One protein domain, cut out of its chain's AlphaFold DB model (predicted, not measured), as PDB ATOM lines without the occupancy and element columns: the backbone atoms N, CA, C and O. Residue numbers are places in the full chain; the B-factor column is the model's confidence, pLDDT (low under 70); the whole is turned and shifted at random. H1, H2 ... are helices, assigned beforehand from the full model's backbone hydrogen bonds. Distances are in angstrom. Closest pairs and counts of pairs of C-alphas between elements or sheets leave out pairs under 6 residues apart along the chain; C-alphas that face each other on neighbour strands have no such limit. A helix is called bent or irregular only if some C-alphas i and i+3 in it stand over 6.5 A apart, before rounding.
ATOM      1  N   GLU A 259     -47.031 -21.756 -32.694       88.12
ATOM      2  CA  GLU A 259     -46.736 -20.642 -33.600       88.12
ATOM      3  C   GLU A 259     -45.262 -20.195 -33.594       88.12
ATOM      4  O   GLU A 259     -44.816 -19.512 -34.520       88.12
ATOM      5  N   GLU A 260     -44.496 -20.578 -32.571       90.00
ATOM      6  CA  GLU A 260     -43.082 -20.238 -32.407       90.00
ATOM      7  C   GLU A 260     -42.143 -21.308 -32.982       90.00
ATOM      8  O   GLU A 260     -40.984 -20.999 -33.259       90.00
ATOM      9  N   LEU A 261     -42.649 -22.526 -33.203       91.06
ATOM     10  CA  LEU A 261     -41.948 -23.643 -33.838       91.06
ATOM     11  C   LEU A 261     -42.070 -23.588 -35.366       91.06
ATOM     12  O   LEU A 261     -42.974 -22.952 -35.920       91.06
ATOM     13  N   PHE A 262     -41.163 -24.261 -36.071       90.44
ATOM     14  CA  PHE A 262     -41.248 -24.386 -37.524       90.44
ATOM     15  C   PHE A 262     -42.397 -25.316 -37.944       90.44
ATOM     16  O   PHE A 262     -42.678 -26.320 -37.303       90.44
ATOM     17  N   SER A 263     -43.063 -25.005 -39.053       85.50
ATOM     18  CA  SER A 263     -44.174 -25.779 -39.606       85.50
ATOM     19  C   SER A 263     -43.812 -26.323 -40.982       85.50
ATOM     20  O   SER A 263     -43.644 -25.543 -41.917       85.50
ATOM     21  N   PHE A 264     -43.787 -27.653 -41.130       81.25
ATOM     22  CA  PHE A 264     -43.513 -28.335 -42.406       81.25
ATOM     23  C   PHE A 264     -44.334 -27.800 -43.586       81.25
ATOM     24  O   PHE A 264     -43.816 -27.683 -44.690       81.25
ATOM     25  N   ASN A 265     -45.596 -27.430 -43.358       80.62
ATOM     26  CA  ASN A 265     -46.497 -26.998 -44.428       80.62
ATOM     27  C   ASN A 265     -46.314 -25.534 -44.846       80.62
ATOM     28  O   ASN A 265     -46.635 -25.187 -45.980       80.62
ATOM     29  N   ASN A 266     -45.846 -24.677 -43.935       82.81
ATOM     30  CA  ASN A 266     -45.831 -23.224 -44.143       82.81
ATOM     31  C   ASN A 266     -44.415 -22.668 -44.306       82.81
ATOM     32  O   ASN A 266     -44.209 -21.705 -45.047       82.81
ATOM     33  N   ASP A 267     -43.443 -23.280 -43.629       87.75
ATOM     34  CA  ASP A 267     -42.086 -22.755 -43.532       87.75
ATOM     35  C   ASP A 267     -41.126 -23.430 -44.515       87.75
ATOM     36  O   ASP A 267     -40.079 -22.867 -44.817       87.75
ATOM     37  N   PHE A 268     -41.485 -24.588 -45.070       88.69
ATOM     38  CA  PHE A 268     -40.615 -25.359 -45.959       88.69
ATOM     39  C   PHE A 268     -41.295 -25.562 -47.317       88.69
ATOM     40  O   PHE A 268     -42.366 -26.174 -47.383       88.69
ATOM     41  N   PRO A 269     -40.720 -25.057 -48.423       89.94
ATOM     42  CA  PRO A 269     -41.199 -25.401 -49.758       89.94
ATOM     43  C   PRO A 269     -41.047 -26.903 -49.995       89.94
ATOM     44  O   PRO A 269     -39.969 -27.456 -49.774       89.94
ATOM     45  N   LYS A 270     -42.113 -27.568 -50.453       86.81
ATOM     46  CA  LYS A 270     -42.149 -29.034 -50.615       86.81
ATOM     47  C   LYS A 270     -41.010 -29.542 -51.499       86.81
ATOM     48  O   LYS A 270     -40.403 -30.560 -51.199       86.81
ATOM     49  N   GLU A 271     -40.691 -28.794 -52.547       88.44
ATOM     50  CA  GLU A 271     -39.631 -29.070 -53.512       88.44
ATOM     51  C   GLU A 271     -38.202 -28.908 -52.957       88.44
ATOM     52  O   GLU A 271     -37.242 -29.280 -53.629       88.44
ATOM     53  N   LYS A 272     -38.040 -28.364 -51.742       87.31
ATOM     54  CA  LYS A 272     -36.745 -28.147 -51.075       87.31
ATOM     55  C   LYS A 272     -36.558 -28.971 -49.797       87.31
ATOM     56  O   LYS A 272     -35.478 -28.912 -49.213       87.31
ATOM     57  N   VAL A 273     -37.564 -29.740 -49.366       86.69
ATOM     58  CA  VAL A 273     -37.511 -30.514 -48.110       86.69
ATOM     59  C   VAL A 273     -36.393 -31.554 -48.130       86.69
ATOM     60  O   VAL A 273     -35.615 -31.617 -47.182       86.69
ATOM     61  N   ASP A 274     -36.275 -32.332 -49.209       86.25
ATOM     62  CA  ASP A 274     -35.241 -33.372 -49.317       86.25
ATOM     63  C   ASP A 274     -33.839 -32.762 -49.316       86.25
ATOM     64  O   ASP A 274     -32.980 -33.171 -48.542       86.25
ATOM     65  N   TYR A 275     -33.651 -31.690 -50.090       86.88
ATOM     66  CA  TYR A 275     -32.411 -30.916 -50.110       86.88
ATOM     67  C   TYR A 275     -32.016 -30.414 -48.712       86.88
ATOM     68  O   TYR A 275     -30.886 -30.606 -48.270       86.88
ATOM     69  N   MET A 276     -32.954 -29.800 -47.989       89.31
ATOM     70  CA  MET A 276     -32.711 -29.317 -46.632       89.31
ATOM     71  C   MET A 276     -32.352 -30.471 -45.684       89.31
ATOM     72  O   MET A 276     -31.411 -30.344 -44.900       89.31
ATOM     73  N   ASN A 277     -33.082 -31.587 -45.754       89.12
ATOM     74  CA  ASN A 277     -32.821 -32.763 -44.929       89.12
ATOM     75  C   ASN A 277     -31.422 -33.333 -45.183       89.12
ATOM     76  O   ASN A 277     -30.728 -33.659 -44.222       89.12
ATOM     77  N   ASP A 278     -30.995 -33.421 -46.442       88.69
ATOM     78  CA  ASP A 278     -29.673 -33.929 -46.809       88.69
ATOM     79  C   ASP A 278     -28.555 -33.025 -46.279       88.69
ATOM     80  O   ASP A 278     -27.608 -33.515 -45.656       88.69
ATOM     81  N   ILE A 279     -28.692 -31.706 -46.451       89.94
ATOM     82  CA  ILE A 279     -27.723 -30.725 -45.948       89.94
ATOM     83  C   ILE A 279     -27.641 -30.765 -44.421       89.94
ATOM     84  O   ILE A 279     -26.544 -30.859 -43.870       89.94
ATOM     85  N   LEU A 280     -28.777 -30.728 -43.719       91.31
ATOM     86  CA  LEU A 280     -28.784 -30.749 -42.256       91.31
ATOM     87  C   LEU A 280     -28.256 -32.077 -41.713       91.31
ATOM     88  O   LEU A 280     -27.445 -32.075 -40.791       91.31
ATOM     89  N   LYS A 281     -28.651 -33.209 -42.299       91.75
ATOM     90  CA  LYS A 281     -28.144 -34.521 -41.895       91.75
ATOM     91  C   LYS A 281     -26.623 -34.589 -42.036       91.75
ATOM     92  O   LYS A 281     -25.962 -34.942 -41.066       91.75
ATOM     93  N   ALA A 282     -26.083 -34.211 -43.196       89.31
ATOM     94  CA  ALA A 282     -24.641 -34.211 -43.437       89.31
ATOM     95  C   ALA A 282     -23.901 -33.251 -42.491       89.31
ATOM     96  O   ALA A 282     -22.848 -33.595 -41.959       89.31
ATOM     97  N   PHE A 283     -24.476 -32.074 -42.230       92.69
ATOM     98  CA  PHE A 283     -23.918 -31.102 -41.293       92.69
ATOM     99  C   PHE A 283     -23.825 -31.667 -39.869       92.69
ATOM    100  O   PHE A 283     -22.763 -31.613 -39.255       92.69
ATOM    101  N   PHE A 284     -24.908 -32.248 -39.342       93.31
ATOM    102  CA  PHE A 284     -24.914 -32.819 -37.990       93.31
ATOM    103  C   PHE A 284     -24.087 -34.105 -37.875       93.31
ATOM    104  O   PHE A 284     -23.537 -34.369 -36.811       93.31
ATOM    105  N   GLU A 285     -23.970 -34.893 -38.944       91.31
ATOM    106  CA  GLU A 285     -23.102 -36.076 -38.981       91.31
ATOM    107  C   GLU A 285     -21.630 -35.690 -38.814       91.31
ATOM    108  O   GLU A 285     -20.906 -36.288 -38.020       91.31
ATOM    109  N   VAL A 286     -21.215 -34.620 -39.487       88.62
ATOM    110  CA  VAL A 286     -19.893 -34.024 -39.303       88.62
ATOM    111  C   VAL A 286     -19.745 -33.408 -37.912       88.62
ATOM    112  O   VAL A 286     -18.736 -33.630 -37.252       88.62
ATOM    113  N   LEU A 287     -20.737 -32.635 -37.461       90.62
ATOM    114  CA  LEU A 287     -20.678 -31.900 -36.194       90.62
ATOM    115  C   LEU A 287     -20.578 -32.831 -34.978       90.62
ATOM    116  O   LEU A 287     -19.885 -32.520 -34.011       90.62
ATOM    117  N   CYS A 288     -21.311 -33.945 -35.005       88.62
ATOM    118  CA  CYS A 288     -21.413 -34.887 -33.891       88.62
ATOM    119  C   CYS A 288     -20.455 -36.079 -34.009       88.62
ATOM    120  O   CYS A 288     -20.331 -36.837 -33.047       88.62
ATOM    121  N   GLU A 289     -19.795 -36.251 -35.155       88.81
ATOM    122  CA  GLU A 289     -18.840 -37.328 -35.423       88.81
ATOM    123  C   GLU A 289     -19.408 -38.713 -35.025       88.81
ATOM    124  O   GLU A 289     -20.529 -39.086 -35.380       88.81
ATOM    125  N   ASN A 290     -18.661 -39.489 -34.236       84.94
ATOM    126  CA  ASN A 290     -19.064 -40.811 -33.755       84.94
ATOM    127  C   ASN A 290     -20.277 -40.801 -32.802       84.94
ATOM    128  O   ASN A 290     -20.826 -41.864 -32.522       84.94
ATOM    129  N   LYS A 291     -20.715 -39.631 -32.320       87.31
ATOM    130  CA  LYS A 291     -21.900 -39.456 -31.465       87.31
ATOM    131  C   LYS A 291     -23.157 -39.059 -32.255       87.31
ATOM    132  O   LYS A 291     -24.164 -38.680 -31.669       87.31
ATOM    133  N   PHE A 292     -23.128 -39.109 -33.589       91.06
ATOM    134  CA  PHE A 292     -24.271 -38.709 -34.418       91.06
ATOM    135  C   PHE A 292     -25.513 -39.610 -34.272       91.06
ATOM    136  O   PHE A 292     -26.635 -39.159 -34.512       91.06
ATOM    137  N   THR A 293     -25.339 -40.878 -33.890       90.56
ATOM    138  CA  THR A 293     -26.428 -41.869 -33.827       90.56
ATOM    139  C   THR A 293     -26.748 -42.284 -32.394       90.56
ATOM    140  O   THR A 293     -25.868 -42.340 -31.539       90.56
ATOM    141  N   TYR A 294     -28.022 -42.591 -32.142       81.88
ATOM    142  CA  TYR A 294     -28.496 -43.170 -30.886       81.88
ATOM    143  C   TYR A 294     -29.567 -44.210 -31.203       81.88
ATOM    144  O   TYR A 294     -30.630 -43.872 -31.721       81.88
ATOM    145  N   GLY A 295     -29.273 -45.485 -30.942       84.25
ATOM    146  CA  GLY A 295     -30.122 -46.584 -31.404       84.25
ATOM    147  C   GLY A 295     -30.284 -46.557 -32.927       84.25
ATOM    148  O   GLY A 295     -29.296 -46.543 -33.658       84.25
ATOM    149  N   GLU A 296     -31.530 -46.516 -33.401       85.38
ATOM    150  CA  GLU A 296     -31.872 -46.491 -34.833       85.38
ATOM    151  C   GLU A 296     -32.113 -45.070 -35.386       85.38
ATOM    152  O   GLU A 296     -32.440 -44.896 -36.564       85.38
ATOM    153  N   THR A 297     -31.953 -44.031 -34.559       91.00
ATOM    154  CA  THR A 297     -32.164 -42.628 -34.942       91.00
ATOM    155  C   THR A 297     -30.860 -41.825 -34.940       91.00
ATOM    156  O   THR A 297     -29.780 -42.326 -34.617       91.00
ATOM    157  N   ASN A 298     -30.939 -40.559 -35.354       92.44
ATOM    158  CA  ASN A 298     -29.800 -39.651 -35.381       92.44
ATOM    159  C   ASN A 298     -30.122 -38.282 -34.781       92.44
ATOM    160  O   ASN A 298     -31.273 -37.847 -34.735       92.44
ATOM    161  N   VAL A 299     -29.067 -37.598 -34.344       91.69
ATOM    162  CA  VAL A 299     -29.134 -36.318 -33.632       91.69
ATOM    163  C   VAL A 299     -29.859 -35.249 -34.446       91.69
ATOM    164  O   VAL A 299     -30.654 -34.503 -33.878       91.69
ATOM    165  N   PHE A 300     -29.661 -35.210 -35.770       94.25
ATOM    166  CA  PHE A 300     -30.381 -34.284 -36.648       94.25
ATOM    167  C   PHE A 300     -31.898 -34.476 -36.541       94.25
ATOM    168  O   PHE A 300     -32.607 -33.516 -36.249       94.25
ATOM    169  N   LYS A 301     -32.400 -35.702 -36.730       94.12
ATOM    170  CA  LYS A 301     -33.841 -35.995 -36.671       94.12
ATOM    171  C   LYS A 301     -34.453 -35.596 -35.329       94.12
ATOM    172  O   LYS A 301     -35.548 -35.043 -35.293       94.12
ATOM    173  N   LEU A 302     -33.729 -35.842 -34.243       92.88
ATOM    174  CA  LEU A 302     -34.170 -35.555 -32.878       92.88
ATOM    175  C   LEU A 302     -34.198 -34.054 -32.570       92.88
ATOM    176  O   LEU A 302     -35.181 -33.541 -32.025       92.88
ATOM    177  N   PHE A 303     -33.144 -33.338 -32.960       93.81
ATOM    178  CA  PHE A 303     -33.083 -31.883 -32.857       93.81
ATOM    179  C   PHE A 303     -34.175 -31.228 -33.705       93.81
ATOM    180  O   PHE A 303     -34.918 -30.373 -33.222       93.81
ATOM    181  N   PHE A 304     -34.309 -31.664 -34.956       92.06
ATOM    182  CA  PHE A 304     -35.244 -31.079 -35.903       92.06
ATOM    183  C   PHE A 304     -36.699 -31.317 -35.498       92.06
ATOM    184  O   PHE A 304     -37.472 -30.365 -35.479       92.06
ATOM    185  N   SER A 305     -37.045 -32.533 -35.061       90.62
ATOM    186  CA  SER A 305     -38.378 -32.845 -34.529       90.62
ATOM    187  C   SER A 305     -38.727 -31.969 -33.320       90.62
ATOM    188  O   SER A 305     -39.830 -31.432 -33.253       90.62
ATOM    189  N   SER A 306     -37.760 -31.698 -32.432       88.94
ATOM    190  CA  SER A 306     -37.954 -30.752 -31.319       88.94
ATOM    191  C   SER A 306     -38.280 -29.330 -31.808       88.94
ATOM    192  O   SER A 306     -39.037 -28.610 -31.165       88.94
ATOM    193  N   CYS A 307     -37.720 -28.910 -32.946       91.50
ATOM    194  CA  CYS A 307     -37.936 -27.579 -33.522       91.50
ATOM    195  C   CYS A 307     -39.258 -27.446 -34.296       91.50
ATOM    196  O   CYS A 307     -39.656 -26.318 -34.607       91.50
ATOM    197  N   THR A 308     -39.905 -28.562 -34.646       88.69
ATOM    198  CA  THR A 308     -41.091 -28.595 -35.517       88.69
ATOM    199  C   THR A 308     -42.354 -29.127 -34.843       88.69
ATOM    200  O   THR A 308     -43.458 -28.860 -35.313       88.69
ATOM    201  N   GLU A 309     -42.225 -29.890 -33.757       85.00
ATOM    202  CA  GLU A 309     -43.331 -30.589 -33.097       85.00
ATOM    203  C   GLU A 309     -43.429 -30.173 -31.622       85.00
ATOM    204  O   GLU A 309     -42.431 -30.163 -30.910       85.00
ATOM    205  N   ILE A 310     -44.642 -29.881 -31.124       78.00
ATOM    206  CA  ILE A 310     -44.865 -29.695 -29.670       78.00
ATOM    207  C   ILE A 310     -44.694 -31.027 -28.928       78.00
ATOM    208  O   ILE A 310     -44.184 -31.074 -27.807       78.00
ATOM    209  N   TYR A 311     -45.136 -32.113 -29.560       77.88
ATOM    210  CA  TYR A 311     -45.048 -33.468 -29.033       77.88
ATOM    211  C   TYR A 311     -44.317 -34.354 -30.045       77.88
ATOM    212  O   TYR A 311     -44.981 -35.086 -30.781       77.88
ATOM    213  N   PRO A 312     -42.976 -34.262 -30.110       81.06
ATOM    214  CA  PRO A 312     -42.157 -35.135 -30.934       81.06
ATOM    215  C   PRO A 312     -42.542 -36.607 -30.797       81.06
ATOM    216  O   PRO A 312     -42.739 -37.107 -29.688       81.06
ATOM    217  N   SER A 313     -42.605 -37.307 -31.927       78.88
ATOM    218  CA  SER A 313     -42.901 -38.750 -31.975       78.88
ATOM    219  C   SER A 313     -41.822 -39.647 -31.345       78.88
ATOM    220  O   SER A 313     -42.084 -40.814 -31.051       78.88
ATOM    221  N   TYR A 314     -40.624 -39.108 -31.118       78.75
ATOM    222  CA  TYR A 314     -39.501 -39.816 -30.507       78.75
ATOM    223  C   TYR A 314     -39.662 -39.959 -28.991       78.75
ATOM    224  O   TYR A 314     -40.308 -39.151 -28.318       78.75
ATOM    225  N   SER A 315     -39.024 -40.981 -28.425       76.25
ATOM    226  CA  SER A 315     -38.991 -41.151 -26.979       76.25
ATOM    227  C   SER A 315     -38.252 -39.991 -26.309       76.25
ATOM    228  O   SER A 315     -37.351 -39.363 -26.871       76.25
ATOM    229  N   LYS A 316     -38.607 -39.720 -25.048       71.31
ATOM    230  CA  LYS A 316     -37.928 -38.697 -24.241       71.31
ATOM    231  C   LYS A 316     -36.416 -38.916 -24.206       71.31
ATOM    232  O   LYS A 316     -35.668 -37.952 -24.293       71.31
ATOM    233  N   ASP A 317     -35.983 -40.168 -24.089       66.44
ATOM    234  CA  ASP A 317     -34.572 -40.517 -23.940       66.44
ATOM    235  C   ASP A 317     -33.777 -40.161 -25.206       66.44
ATOM    236  O   ASP A 317     -32.717 -39.542 -25.111       66.44
ATOM    237  N   GLU A 318     -34.336 -40.441 -26.387       78.69
ATOM    238  CA  GLU A 318     -33.745 -40.051 -27.670       78.69
ATOM    239  C   GLU A 318     -33.651 -38.522 -27.801       78.69
ATOM    240  O   GLU A 318     -32.592 -37.978 -28.110       78.69
ATOM    241  N   LEU A 319     -34.730 -37.794 -27.498       80.94
ATOM    242  CA  LEU A 319     -34.742 -36.327 -27.579       80.94
ATOM    243  C   LEU A 319     -33.723 -35.693 -26.625       80.94
ATOM    244  O   LEU A 319     -33.074 -34.702 -26.971       80.94
ATOM    245  N   TYR A 320     -33.541 -36.278 -25.438       78.69
ATOM    246  CA  TYR A 320     -32.544 -35.805 -24.483       78.69
ATOM    247  C   TYR A 320     -31.118 -36.136 -24.855       78.69
ATOM    248  O   TYR A 320     -30.241 -35.335 -24.542       78.69
ATOM    249  N   TYR A 321     -30.881 -37.260 -25.522       80.62
ATOM    250  CA  TYR A 321     -29.563 -37.565 -26.054       80.62
ATOM    251  C   TYR A 321     -29.078 -36.436 -26.971       80.62
ATOM    252  O   TYR A 321     -28.017 -35.860 -26.731       80.62
ATOM    253  N   ALA A 322     -29.901 -36.042 -27.950       87.69
ATOM    254  CA  ALA A 322     -29.577 -34.947 -28.861       87.69
ATOM    255  C   ALA A 322     -29.438 -33.601 -28.129       87.69
ATOM    256  O   ALA A 322     -28.460 -32.886 -28.337       87.69
ATOM    257  N   TYR A 323     -30.376 -33.275 -27.233       86.00
ATOM    258  CA  TYR A 323     -30.333 -32.029 -26.465       86.00
ATOM    259  C   TYR A 323     -29.057 -31.899 -25.627       86.00
ATOM    260  O   TYR A 323     -28.397 -30.859 -25.669       86.00
ATOM    261  N   ASN A 324     -28.700 -32.951 -24.884       80.31
ATOM    262  CA  ASN A 324     -27.523 -32.964 -24.023       80.31
ATOM    263  C   ASN A 324     -26.240 -32.884 -24.857       80.31
ATOM    264  O   ASN A 324     -25.384 -32.056 -24.563       80.31
ATOM    265  N   LEU A 325     -26.130 -33.690 -25.920       84.06
ATOM    266  CA  LEU A 325     -24.956 -33.704 -26.791       84.06
ATOM    267  C   LEU A 325     -24.714 -32.340 -27.445       84.06
ATOM    268  O   LEU A 325     -23.599 -31.826 -27.420       84.06
ATOM    269  N   LEU A 326     -25.752 -31.728 -28.019       88.75
ATOM    270  CA  LEU A 326     -25.602 -30.444 -28.700       88.75
ATOM    271  C   LEU A 326     -25.284 -29.309 -27.714       88.75
ATOM    272  O   LEU A 326     -24.466 -28.447 -28.028       88.75
ATOM    273  N   ASN A 327     -25.875 -29.316 -26.513       84.19
ATOM    274  CA  ASN A 327     -25.517 -28.355 -25.464       84.19
ATOM    275  C   ASN A 327     -24.081 -28.571 -24.946       84.19
ATOM    276  O   ASN A 327     -23.373 -27.596 -24.698       84.19
ATOM    277  N   GLU A 328     -23.618 -29.820 -24.828       81.31
ATOM    278  CA  GLU A 328     -22.224 -30.144 -24.494       81.31
ATOM    279  C   GLU A 328     -21.258 -29.571 -25.545       81.31
ATOM    280  O   GLU A 328     -20.289 -28.903 -25.194       81.31
ATOM    281  N   LEU A 329     -21.540 -29.773 -26.837       84.25
ATOM    282  CA  LEU A 329     -20.707 -29.252 -27.927       84.25
ATOM    283  C   LEU A 329     -20.664 -27.717 -27.936       84.25
ATOM    284  O   LEU A 329     -19.582 -27.135 -27.984       84.25
ATOM    285  N   VAL A 330     -21.821 -27.058 -27.822       85.50
ATOM    286  CA  VAL A 330     -21.922 -25.586 -27.808       85.50
ATOM    287  C   VAL A 330     -21.246 -24.966 -26.584       85.50
ATOM    288  O   VAL A 330     -20.638 -23.903 -26.693       85.50
ATOM    289  N   SER A 331     -21.344 -25.605 -25.417       80.81
ATOM    290  CA  SER A 331     -20.712 -25.102 -24.189       80.81
ATOM    291  C   SER A 331     -19.191 -25.265 -24.191       80.81
ATOM    292  O   SER A 331     -18.495 -24.427 -23.618       80.81
ATOM    293  N   LYS A 332     -18.666 -26.304 -24.851       79.69
ATOM    294  CA  LYS A 332     -17.222 -26.527 -25.009       79.69
ATOM    295  C   LYS A 332     -16.588 -25.585 -26.024       79.69
ATOM    296  O   LYS A 332     -15.452 -25.163 -25.821       79.69
ATOM    297  N   ASP A 333     -17.305 -25.261 -27.097       81.44
ATOM    298  CA  ASP A 333     -16.799 -24.401 -28.158       81.44
ATOM    299  C   ASP A 333     -17.904 -23.512 -28.749       81.44
ATOM    300  O   ASP A 333     -18.816 -23.967 -29.442       81.44
ATOM    301  N   LYS A 334     -17.782 -22.196 -28.529       82.88
ATOM    302  CA  LYS A 334     -18.714 -21.190 -29.064       82.88
ATOM    303  C   LYS A 334     -18.801 -21.206 -30.599       82.88
ATOM    304  O   LYS A 334     -19.812 -20.760 -31.141       82.88
ATOM    305  N   VAL A 335     -17.771 -21.698 -31.301       88.25
ATOM    306  CA  VAL A 335     -17.745 -21.802 -32.769       88.25
ATOM    307  C   VAL A 335     -18.823 -22.765 -33.261       88.25
ATOM    308  O   VAL A 335     -19.469 -22.483 -34.269       88.25
ATOM    309  N   VAL A 336     -19.117 -23.828 -32.506       89.94
ATOM    310  CA  VAL A 336     -20.194 -24.791 -32.805       89.94
ATOM    311  C   VAL A 336     -21.541 -24.076 -32.909       89.94
ATOM    312  O   VAL A 336     -22.308 -24.310 -33.842       89.94
ATOM    313  N   PHE A 337     -21.830 -23.145 -31.995       91.12
ATOM    314  CA  PHE A 337     -23.073 -22.374 -32.052       91.12
ATOM    315  C   PHE A 337     -23.149 -21.504 -33.311       91.12
ATOM    316  O   PHE A 337     -24.197 -21.423 -33.951       91.12
ATOM    317  N   TYR A 338     -22.034 -20.874 -33.692       91.31
ATOM    318  CA  TYR A 338     -21.952 -20.090 -34.924       91.31
ATOM    319  C   TYR A 338     -22.132 -20.954 -36.169       91.31
ATOM    320  O   TYR A 338     -22.843 -20.536 -37.074       91.31
ATOM    321  N   GLN A 339     -21.571 -22.162 -36.203       92.62
ATOM    322  CA  GLN A 339     -21.778 -23.112 -37.296       92.62
ATOM    323  C   GLN A 339     -23.253 -23.517 -37.423       92.62
ATOM    324  O   GLN A 339     -23.806 -23.458 -38.522       92.62
ATOM    325  N   ILE A 340     -23.911 -23.848 -36.302       94.12
ATOM    326  CA  ILE A 340     -25.348 -24.170 -36.277       94.12
ATOM    327  C   ILE A 340     -26.163 -22.979 -36.794       94.12
ATOM    328  O   ILE A 340     -27.015 -23.141 -37.660       94.12
ATOM    329  N   LEU A 341     -25.901 -21.760 -36.318       93.81
ATOM    330  CA  LEU A 341     -26.615 -20.576 -36.802       93.81
ATOM    331  C   LEU A 341     -26.376 -20.333 -38.304       93.81
ATOM    332  O   LEU A 341     -27.320 -20.038 -39.039       93.81
ATOM    333  N   SER A 342     -25.134 -20.483 -38.768       93.81
ATOM    334  CA  SER A 342     -24.742 -20.259 -40.160       93.81
ATOM    335  C   SER A 342     -25.424 -21.220 -41.128       93.81
ATOM    336  O   SER A 342     -25.901 -20.763 -42.166       93.81
ATOM    337  N   VAL A 343     -25.557 -22.513 -40.797       94.56
ATOM    338  CA  VAL A 343     -26.222 -23.463 -41.710       94.56
ATOM    339  C   VAL A 343     -27.688 -23.087 -41.936       94.56
ATOM    340  O   VAL A 343     -28.164 -23.109 -43.070       94.56
ATOM    341  N   PHE A 344     -28.392 -22.615 -40.902       94.44
ATOM    342  CA  PHE A 344     -29.765 -22.135 -41.066       94.44
ATOM    343  C   PHE A 344     -29.857 -20.805 -41.827       94.44
ATOM    344  O   PHE A 344     -30.832 -20.597 -42.545       94.44
ATOM    345  N   ILE A 345     -28.869 -19.910 -41.713       93.62
ATOM    346  CA  ILE A 345     -28.815 -18.682 -42.528       93.62
ATOM    347  C   ILE A 345     -28.621 -19.028 -44.008       93.62
ATOM    348  O   ILE A 345     -29.296 -18.458 -44.861       93.62
ATOM    349  N   VAL A 346     -27.746 -19.981 -44.327       93.00
ATOM    350  CA  VAL A 346     -27.529 -20.429 -45.713       93.00
ATOM    351  C   VAL A 346     -28.793 -21.081 -46.284       93.00
ATOM    352  O   VAL A 346     -29.214 -20.758 -47.398       93.00
ATOM    353  N   LEU A 347     -29.468 -21.931 -45.506       92.19
ATOM    354  CA  LEU A 347     -30.751 -22.529 -45.898       92.19
ATOM    355  C   LEU A 347     -31.876 -21.487 -46.032       92.19
ATOM    356  O   LEU A 347     -32.757 -21.630 -46.877       92.19
ATOM    357  N   HIS A 348     -31.843 -20.414 -45.241       92.62
ATOM    358  CA  HIS A 348     -32.761 -19.290 -45.398       92.62
ATOM    359  C   HIS A 348     -32.526 -18.537 -46.711       92.62
ATOM    360  O   HIS A 348     -33.470 -18.285 -47.452       92.62
ATOM    361  N   ASN A 349     -31.266 -18.212 -47.011       90.56
ATOM    362  CA  ASN A 349     -30.883 -17.439 -48.195       90.56
ATOM    363  C   ASN A 349     -31.073 -18.208 -49.514       90.56
ATOM    364  O   ASN A 349     -31.142 -17.592 -50.572       90.56
ATOM    365  N   SER A 350     -31.147 -19.540 -49.455       88.38
ATOM    366  CA  SER A 350     -31.461 -20.421 -50.592       88.38
ATOM    367  C   SER A 350     -32.960 -20.727 -50.728       88.38
ATOM    368  O   SER A 350     -33.346 -21.620 -51.487       88.38
ATOM    369  N   ASP A 351     -33.803 -20.011 -49.978       89.06
ATOM    370  CA  ASP A 351     -35.255 -20.190 -49.900       89.06
ATOM    371  C   ASP A 351     -35.704 -21.589 -49.433       89.06
ATOM    372  O   ASP A 351     -36.881 -21.931 -49.547       89.06
ATOM    373  N   ALA A 352     -34.810 -22.406 -48.859       89.19
ATOM    374  CA  ALA A 352     -35.141 -23.745 -48.366       89.19
ATOM    375  C   ALA A 352     -35.918 -23.715 -47.037       89.19
ATOM    376  O   ALA A 352     -36.690 -24.633 -46.757       89.19
ATOM    377  N   ILE A 353     -35.747 -22.655 -46.234       90.81
ATOM    378  CA  ILE A 353     -36.488 -22.438 -44.983       90.81
ATOM    379  C   ILE A 353     -36.963 -20.980 -44.890       90.81
ATOM    380  O   ILE A 353     -36.179 -20.024 -44.888       90.81
ATOM    381  N   LYS A 354     -38.276 -20.794 -44.755       87.50
ATOM    382  CA  LYS A 354     -38.937 -19.505 -44.522       87.50
ATOM    383  C   LYS A 354     -39.054 -19.223 -43.023       87.50
ATOM    384  O   LYS A 354     -38.929 -20.107 -42.185       87.50
ATOM    385  N   LEU A 355     -39.292 -17.957 -42.672       86.06
ATOM    386  CA  LEU A 355     -39.486 -17.496 -41.285       86.06
ATOM    387  C   LEU A 355     -38.318 -17.784 -40.315       86.06
ATOM    388  O   LEU A 355     -38.454 -17.600 -39.104       86.06
ATOM    389  N   VAL A 356     -37.133 -18.123 -40.832       86.75
ATOM    390  CA  VAL A 356     -35.895 -18.218 -40.044       86.75
ATOM    391  C   VAL A 356     -35.633 -16.949 -39.215       86.75
ATOM    392  O   VAL A 356     -35.370 -17.090 -38.021       86.75
ATOM    393  N   PRO A 357     -35.801 -15.710 -39.737       86.31
ATOM    394  CA  PRO A 357     -35.570 -14.497 -38.948       86.31
ATOM    395  C   PRO A 357     -36.483 -14.343 -37.721       86.31
ATOM    396  O   PRO A 357     -36.123 -13.639 -36.778       86.31
ATOM    397  N   THR A 358     -37.674 -14.951 -37.726       86.44
ATOM    398  CA  THR A 358     -38.674 -14.780 -36.661       86.44
ATOM    399  C   THR A 358     -38.691 -15.941 -35.669       86.44
ATOM    400  O   THR A 358     -38.845 -15.689 -34.470       86.44
ATOM    401  N   LYS A 359     -38.500 -17.182 -36.138       92.12
ATOM    402  CA  LYS A 359     -38.612 -18.405 -35.323       92.12
ATOM    403  C   LYS A 359     -37.274 -18.901 -34.777       92.12
ATOM    404  O   LYS A 359     -37.161 -19.142 -33.575       92.12
ATOM    405  N   LEU A 360     -36.234 -18.969 -35.614       93.31
ATOM    406  CA  LEU A 360     -34.949 -19.572 -35.236       93.31
ATOM    407  C   LEU A 360     -34.306 -18.935 -33.990       93.31
ATOM    408  O   LEU A 360     -33.875 -19.687 -33.120       93.31
ATOM    409  N   PRO A 361     -34.275 -17.596 -33.817       92.50
ATOM    410  CA  PRO A 361     -33.689 -16.993 -32.619       92.50
ATOM    411  C   PRO A 361     -34.361 -17.448 -31.322       92.50
ATOM    412  O   PRO A 361     -33.678 -17.640 -30.321       92.50
ATOM    413  N   LYS A 362     -35.689 -17.634 -31.333       91.25
ATOM    414  CA  LYS A 362     -36.431 -18.121 -30.163       91.25
ATOM    415  C   LYS A 362     -36.085 -19.578 -29.875       91.25
ATOM    416  O   LYS A 362     -35.758 -19.905 -28.739       91.25
ATOM    417  N   ILE A 363     -36.110 -20.408 -30.917       93.31
ATOM    418  CA  ILE A 363     -35.781 -21.835 -30.857       93.31
ATOM    419  C   ILE A 363     -34.366 -22.029 -30.307       93.31
ATOM    420  O   ILE A 363     -34.199 -22.697 -29.295       93.31
ATOM    421  N   LEU A 364     -33.352 -21.399 -30.907       92.75
ATOM    422  CA  LEU A 364     -31.960 -21.584 -30.492       92.75
ATOM    423  C   LEU A 364     -31.695 -21.055 -29.079       92.75
ATOM    424  O   LEU A 364     -31.027 -21.737 -28.310       92.75
ATOM    425  N   SER A 365     -32.243 -19.894 -28.698       88.69
ATOM    426  CA  SER A 365     -32.082 -19.393 -27.324       88.69
ATOM    427  C   SER A 365     -32.765 -20.271 -26.276       88.69
ATOM    428  O   SER A 365     -32.271 -20.355 -25.158       88.69
ATOM    429  N   ALA A 366     -33.894 -20.903 -26.605       87.75
ATOM    430  CA  ALA A 366     -34.574 -21.817 -25.690       87.75
ATOM    431  C   ALA A 366     -33.902 -23.204 -25.645       87.75
ATOM    432  O   ALA A 366     -33.867 -23.836 -24.591       87.75
ATOM    433  N   TYR A 367     -33.354 -23.675 -26.772       88.75
ATOM    434  CA  TYR A 367     -32.680 -24.973 -26.867       88.75
ATOM    435  C   TYR A 367     -31.287 -24.959 -26.228       88.75
ATOM    436  O   TYR A 367     -30.873 -25.942 -25.617       88.75
ATOM    437  N   PHE A 368     -30.556 -23.851 -26.364       87.88
ATOM    438  CA  PHE A 368     -29.183 -23.707 -25.888       87.88
ATOM    439  C   PHE A 368     -29.121 -22.752 -24.696       87.88
ATOM    440  O   PHE A 368     -28.856 -21.560 -24.850       87.88
ATOM    441  N   LYS A 369     -29.334 -23.281 -23.483       65.62
ATOM    442  CA  LYS A 369     -29.436 -22.485 -22.239       65.62
ATOM    443  C   LYS A 369     -28.151 -21.731 -21.845       65.62
ATOM    444  O   LYS A 369     -28.192 -20.897 -20.948       65.62
ATOM    445  N   GLY A 370     -27.029 -21.994 -22.522       55.28
ATOM    446  CA  GLY A 370     -25.746 -21.295 -22.369       55.28
ATOM    447  C   GLY A 370     -25.299 -20.495 -23.601       55.28
ATOM    448  O   GLY A 370     -24.112 -20.200 -23.724       55.28
ATOM    449  N   SER A 371     -26.195 -20.187 -24.550       59.66
ATOM    450  CA  SER A 371     -25.815 -19.521 -25.805       59.66
ATOM    451  C   SER A 371     -25.166 -18.150 -25.570       59.66
ATOM    452  O   SER A 371     -25.708 -17.318 -24.842       59.66
ATOM    453  N   THR A 372     -24.057 -17.873 -26.258       62.22
ATOM    454  CA  THR A 372     -23.315 -16.600 -26.180       62.22
ATOM    455  C   THR A 372     -24.024 -15.425 -26.863       62.22
ATOM    456  O   THR A 372     -23.708 -14.270 -26.577       62.22
ATOM    457  N   LEU A 373     -24.980 -15.691 -27.763       76.75
ATOM    458  CA  LEU A 373     -25.712 -14.665 -28.506       76.75
ATOM    459  C   LEU A 373     -27.140 -14.490 -27.991       76.75
ATOM    460  O   LEU A 373     -27.909 -15.441 -27.883       76.75
ATOM    461  N   SER A 374     -27.528 -13.235 -27.770       84.19
ATOM    462  CA  SER A 374     -28.914 -12.889 -27.461       84.19
ATOM    463  C   SER A 374     -29.836 -13.084 -28.677       84.19
ATOM    464  O   SER A 374     -29.403 -12.980 -29.831       84.19
ATOM    465  N   GLN A 375     -31.139 -13.282 -28.435       87.62
ATOM    466  CA  GLN A 375     -32.143 -13.378 -29.508       87.62
ATOM    467  C   GLN A 375     -32.119 -12.175 -30.460       87.62
ATOM    468  O   GLN A 375     -32.309 -12.334 -31.666       87.62
ATOM    469  N   SER A 376     -31.894 -10.965 -29.938       85.44
ATOM    470  CA  SER A 376     -31.841  -9.750 -30.754       85.44
ATOM    471  C   SER A 376     -30.618  -9.748 -31.671       85.44
ATOM    472  O   SER A 376     -30.752  -9.415 -32.848       85.44
ATOM    473  N   THR A 377     -29.460 -10.199 -31.182       86.00
ATOM    474  CA  THR A 377     -28.240 -10.340 -31.989       86.00
ATOM    475  C   THR A 377     -28.432 -11.359 -33.109       86.00
ATOM    476  O   THR A 377     -28.141 -11.053 -34.263       86.00
ATOM    477  N   MET A 378     -29.008 -12.528 -32.807       90.25
ATOM    478  CA  MET A 378     -29.313 -13.536 -33.830       90.25
ATOM    479  C   MET A 378     -30.256 -12.994 -34.909       90.25
ATOM    480  O   MET A 378     -29.991 -13.163 -36.096       90.25
ATOM    481  N   ARG A 379     -31.318 -12.266 -34.528       88.75
ATOM    482  CA  ARG A 379     -32.215 -11.605 -35.497       88.75
ATOM    483  C   ARG A 379     -31.477 -10.621 -36.398       88.75
ATOM    484  O   ARG A 379     -31.745 -10.567 -37.597       88.75
ATOM    485  N   GLN A 380     -30.580  -9.817 -35.834       84.69
ATOM    486  CA  GLN A 380     -29.801  -8.853 -36.609       84.69
ATOM    487  C   GLN A 380     -28.847  -9.543 -37.584       84.69
ATOM    488  O   GLN A 380     -28.697  -9.057 -38.704       84.69
ATOM    489  N   TYR A 381     -28.252 -10.672 -37.180       88.25
ATOM    490  CA  TYR A 381     -27.415 -11.478 -38.060       88.25
ATOM    491  C   TYR A 381     -28.232 -12.063 -39.212       88.25
ATOM    492  O   TYR A 381     -27.922 -11.798 -40.363       88.25
ATOM    493  N   ILE A 382     -29.337 -12.753 -38.923       87.38
ATOM    494  CA  ILE A 382     -30.165 -13.382 -39.965       87.38
ATOM    495  C   ILE A 382     -30.753 -12.337 -40.933       87.38
ATOM    496  O   ILE A 382     -30.851 -12.584 -42.127       87.38
ATOM    497  N   SER A 383     -31.133 -11.152 -40.442       80.94
ATOM    498  CA  SER A 383     -31.716 -10.093 -41.284       80.94
ATOM    499  C   SER A 383     -30.695  -9.249 -42.059       80.94
ATOM    500  O   SER A 383     -31.102  -8.312 -42.746       80.94
ATOM    501  N   GLY A 384     -29.389  -9.513 -41.918       74.88
ATOM    502  CA  GLY A 384     -28.328  -8.730 -42.565       74.88
ATOM    503  C   GLY A 384     -28.226  -7.277 -42.081       74.88
ATOM    504  O   GLY A 384     -27.618  -6.440 -42.744       74.88
ATOM    505  N   LYS A 385     -28.840  -6.946 -40.935       69.06
ATOM    506  CA  LYS A 385     -28.908  -5.574 -40.390       69.06
ATOM    507  C   LYS A 385     -27.736  -5.214 -39.476       69.06
ATOM    508  O   LYS A 385     -27.561  -4.041 -39.158       69.06
ATOM    509  N   ALA A 386     -26.951  -6.196 -39.036       73.31
ATOM    510  CA  ALA A 386     -25.735  -5.979 -38.257       73.31
ATOM    511  C   ALA A 386     -24.477  -6.272 -39.074       73.31
ATOM    512  O   ALA A 386     -24.470  -7.122 -39.963       73.31
ATOM    513  N   LYS A 387     -23.375  -5.612 -38.701       75.31
ATOM    514  CA  LYS A 387     -22.040  -6.066 -39.090       75.31
ATOM    515  C   LYS A 387     -21.720  -7.341 -38.313       75.31
ATOM    516  O   LYS A 387     -21.693  -7.324 -37.082       75.31
ATOM    517  N   TYR A 388     -21.480  -8.426 -39.036       80.81
ATOM    518  CA  TYR A 388     -20.966  -9.663 -38.466       80.81
ATOM    519  C   TYR A 388     -19.607  -9.428 -37.799       80.81
ATOM    520  O   TYR A 388     -18.816  -8.591 -38.248       80.81
ATOM    521  N   SER A 389     -19.309 -10.184 -36.739       83.38
ATOM    522  CA  SER A 389     -17.925 -10.284 -36.273       83.38
ATOM    523  C   SER A 389     -17.071 -10.928 -37.375       83.38
ATOM    524  O   SER A 389     -17.581 -11.692 -38.194       83.38
ATOM    525  N   LYS A 390     -15.765 -10.629 -37.411       84.94
ATOM    526  CA  LYS A 390     -14.853 -11.249 -38.391       84.94
ATOM    527  C   LYS A 390     -14.876 -12.782 -38.297       84.94
ATOM    528  O   LYS A 390     -14.907 -13.446 -39.322       84.94
ATOM    529  N   GLU A 391     -14.916 -13.300 -37.070       87.00
ATOM    530  CA  GLU A 391     -15.023 -14.732 -36.754       87.00
ATOM    531  C   GLU A 391     -16.311 -15.336 -37.335       87.00
ATOM    532  O   GLU A 391     -16.251 -16.302 -38.089       87.00
ATOM    533  N   PHE A 392     -17.472 -14.720 -37.075       88.12
ATOM    534  CA  PHE A 392     -18.750 -15.215 -37.590       88.12
ATOM    535  C   PHE A 392     -18.830 -15.148 -39.119       88.12
ATOM    536  O   PHE A 392     -19.341 -16.072 -39.741       88.12
ATOM    537  N   LEU A 393     -18.307 -14.081 -39.734       88.50
ATOM    538  CA  LEU A 393     -18.288 -13.948 -41.191       88.50
ATOM    539  C   LEU A 393     -17.423 -15.031 -41.856       88.50
ATOM    540  O   LEU A 393     -17.827 -15.545 -42.894       88.50
ATOM    541  N   SER A 394     -16.275 -15.391 -41.264       90.19
ATOM    542  CA  SER A 394     -15.444 -16.505 -41.758       90.19
ATOM    543  C   SER A 394     -16.241 -17.806 -41.754       90.19
ATOM    544  O   SER A 394     -16.419 -18.422 -42.799       90.19
ATOM    545  N   ILE A 395     -16.836 -18.139 -40.605       90.81
ATOM    546  CA  ILE A 395     -17.629 -19.361 -40.424       90.81
ATOM    547  C   ILE A 395     -18.830 -19.389 -41.377       90.81
ATOM    548  O   ILE A 395     -19.134 -20.423 -41.964       90.81
ATOM    549  N   LEU A 396     -19.528 -18.263 -41.550       91.12
ATOM    550  CA  LEU A 396     -20.666 -18.171 -42.465       91.12
ATOM    551  C   LEU A 396     -20.249 -18.438 -43.916       91.12
ATOM    552  O   LEU A 396     -20.940 -19.178 -44.615       91.12
ATOM    553  N   ASN A 397     -19.128 -17.863 -44.357       90.81
ATOM    554  CA  ASN A 397     -18.605 -18.090 -45.704       90.81
ATOM    555  C   ASN A 397     -18.175 -19.550 -45.897       90.81
ATOM    556  O   ASN A 397     -18.519 -20.148 -46.909       90.81
ATOM    557  N   GLU A 398     -17.503 -20.145 -44.911       89.25
ATOM    558  CA  GLU A 398     -17.079 -21.551 -44.948       89.25
ATOM    559  C   GLU A 398     -18.271 -22.512 -45.037       89.25
ATOM    560  O   GLU A 398     -18.288 -23.418 -45.870       89.25
ATOM    561  N   VAL A 399     -19.304 -22.290 -44.216       90.69
ATOM    562  CA  VAL A 399     -20.535 -23.089 -44.265       90.69
ATOM    563  C   VAL A 399     -21.241 -22.903 -45.609       90.69
ATOM    564  O   VAL A 399     -21.695 -23.884 -46.194       90.69
ATOM    565  N   ASN A 400     -21.302 -21.678 -46.138       91.38
ATOM    566  CA  ASN A 400     -21.880 -21.410 -47.454       91.38
ATOM    567  C   ASN A 400     -21.126 -22.144 -48.575       91.38
ATOM    568  O   ASN A 400     -21.749 -22.815 -49.396       91.38
ATOM    569  N   ASP A 401     -19.796 -22.070 -48.587       88.25
ATOM    570  CA  ASP A 401     -18.961 -22.754 -49.576       88.25
ATOM    571  C   ASP A 401     -19.127 -24.276 -49.497       88.25
ATOM    572  O   ASP A 401     -19.215 -24.948 -50.529       88.25
ATOM    573  N   TRP A 402     -19.245 -24.823 -48.284       88.06
ATOM    574  CA  TRP A 402     -19.518 -26.240 -48.071       88.06
ATOM    575  C   TRP A 402     -20.896 -26.668 -48.597       88.06
ATOM    576  O   TRP A 402     -20.991 -27.688 -49.289       88.06
ATOM    577  N   VAL A 403     -21.954 -25.890 -48.339       87.19
ATOM    578  CA  VAL A 403     -23.303 -26.170 -48.867       87.19
ATOM    579  C   VAL A 403     -23.300 -26.121 -50.399       87.19
ATOM    580  O   VAL A 403     -23.742 -27.070 -51.047       87.19
ATOM    581  N   VAL A 404     -22.713 -25.076 -50.995       85.62
ATOM    582  CA  VAL A 404     -22.611 -24.919 -52.460       85.62
ATOM    583  C   VAL A 404     -21.790 -26.044 -53.101       85.62
ATOM    584  O   VAL A 404     -22.068 -26.476 -54.223       85.62
ATOM    585  N   ALA A 405     -20.745 -26.528 -52.430       80.69
ATOM    586  CA  ALA A 405     -19.960 -27.645 -52.937       80.69
ATOM    587  C   ALA A 405     -20.716 -28.981 -52.845       80.69
ATOM    588  O   ALA A 405     -20.626 -29.792 -53.774       80.69
ATOM    589  N   SER A 406     -21.496 -29.169 -51.778       72.88
ATOM    590  CA  SER A 406     -22.370 -30.330 -51.586       72.88
ATOM    591  C   SER A 406     -23.459 -30.403 -52.665       72.88
ATOM    592  O   SER A 406     -23.683 -31.470 -53.233       72.88
ATOM    593  N   GLU A 407     -24.040 -29.264 -53.060       72.31
ATOM    594  CA  GLU A 407     -24.983 -29.160 -54.190       72.31
ATOM    595  C   GLU A 407     -24.391 -29.620 -55.527       72.31
ATOM    596  O   GLU A 407     -25.087 -30.172 -56.378       72.31
ATOM    597  N   LYS A 408     -23.087 -29.410 -55.726       73.75
ATOM    598  CA  LYS A 408     -22.381 -29.772 -56.965       73.75
ATOM    599  C   LYS A 408     -21.900 -31.227 -56.975       73.75
ATOM    600  O   LYS A 408     -21.102 -31.588 -57.841       73.75
ATOM    601  N   GLY A 409     -22.329 -32.049 -56.013       60.28
ATOM    602  CA  GLY A 409     -21.948 -33.460 -55.905       60.28
ATOM    603  C   GLY A 409     -20.471 -33.684 -55.564       60.28
ATOM    604  O   GLY A 409     -19.951 -34.787 -55.750       60.28
TER     605      GLY A 409
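Overview. This is residues 259 to 409 of the 418 residues of an uncharacterized protein of Myroides sp. WP-1 (UniProt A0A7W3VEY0). Seven helices form a rounded body with H4 nearest the middle: H7 crosses it, the kinked H1 runs opposite to it, H5 folds back from it, and H6 folds back in turn on H5. At one end H2 packs on H1, and H3 crosses H2. The printed part has 151 residues, with helices H1 to H7 in chain order and no named strand: all helix. It is compact, with a radius of gyration of the C-alphas of 14.6 A and spans of 41 by 36 by 34 A.

Arrangement. Start at H1, residues 270 to 291, irregular, with C-alphas 287 and 290 9.4 A apart and a kink of 51 degrees near residue 285. Its residues 280 to 288 alone touch H2, residues 299 to 308; the closest C-alphas, Lys 281 and Phe 300, are 5.7 A apart. H3, residues 316 to 332, touches H2 with residues 318 to 323 alone, about perpendicular at 77 degrees, closest at C-alphas 322 and 299, 5.0 A. The hub is H4, residues 334 to 349; it touches H1 at a shallow tilt of 13 degrees, opposite ways, closest at C-alphas 347 and 276, 7.1 A. H4 and H3 only just touch, with 3 pairs of C-alphas within 8 A, and only at the corner, closest at C-alphas 336 and 330, 5.3 A. H5, residues 356 to 367, forms a hairpin with H4; they only just touch, with 3 pairs within 8 A, by residue 356 of H5 alone, whose C-alpha is 6.3 A from that of His 348. H5 is only just irregular: C-alphas 358 and 361 are 6.8 A apart. H6, residues 375 to 382, forms a hairpin with H5, closest at C-alphas 375 and 361, 5.0 A. H7, residues 390 to 407, touches H4 at a steep tilt of 52 degrees, closest at C-alphas 396 and 342, 5.1 A. Every O i to N i+4 pair is within hydrogen-bond range in H2, H3, H6 and H7; H1 has 14 of 18, H4 11 of 12, H5 6 of 8.

Along the chain. Find C-alpha 270 at (-42.149, -29.034, -50.615); from there H1 runs 29.8 A. H3 measures 24.0 A, H4 23.0 A and H7 25.9 A, ending at C-alpha 407, (-24.983, -29.160, -54.190).

Size, cuts and confidence. The farthest C-alphas, Gly 295 and Lys 387, are 42.0 A apart. The printed part has no cut and no long link. Confidence is under 70 at residues 317, 369 to 372, 385 and 409.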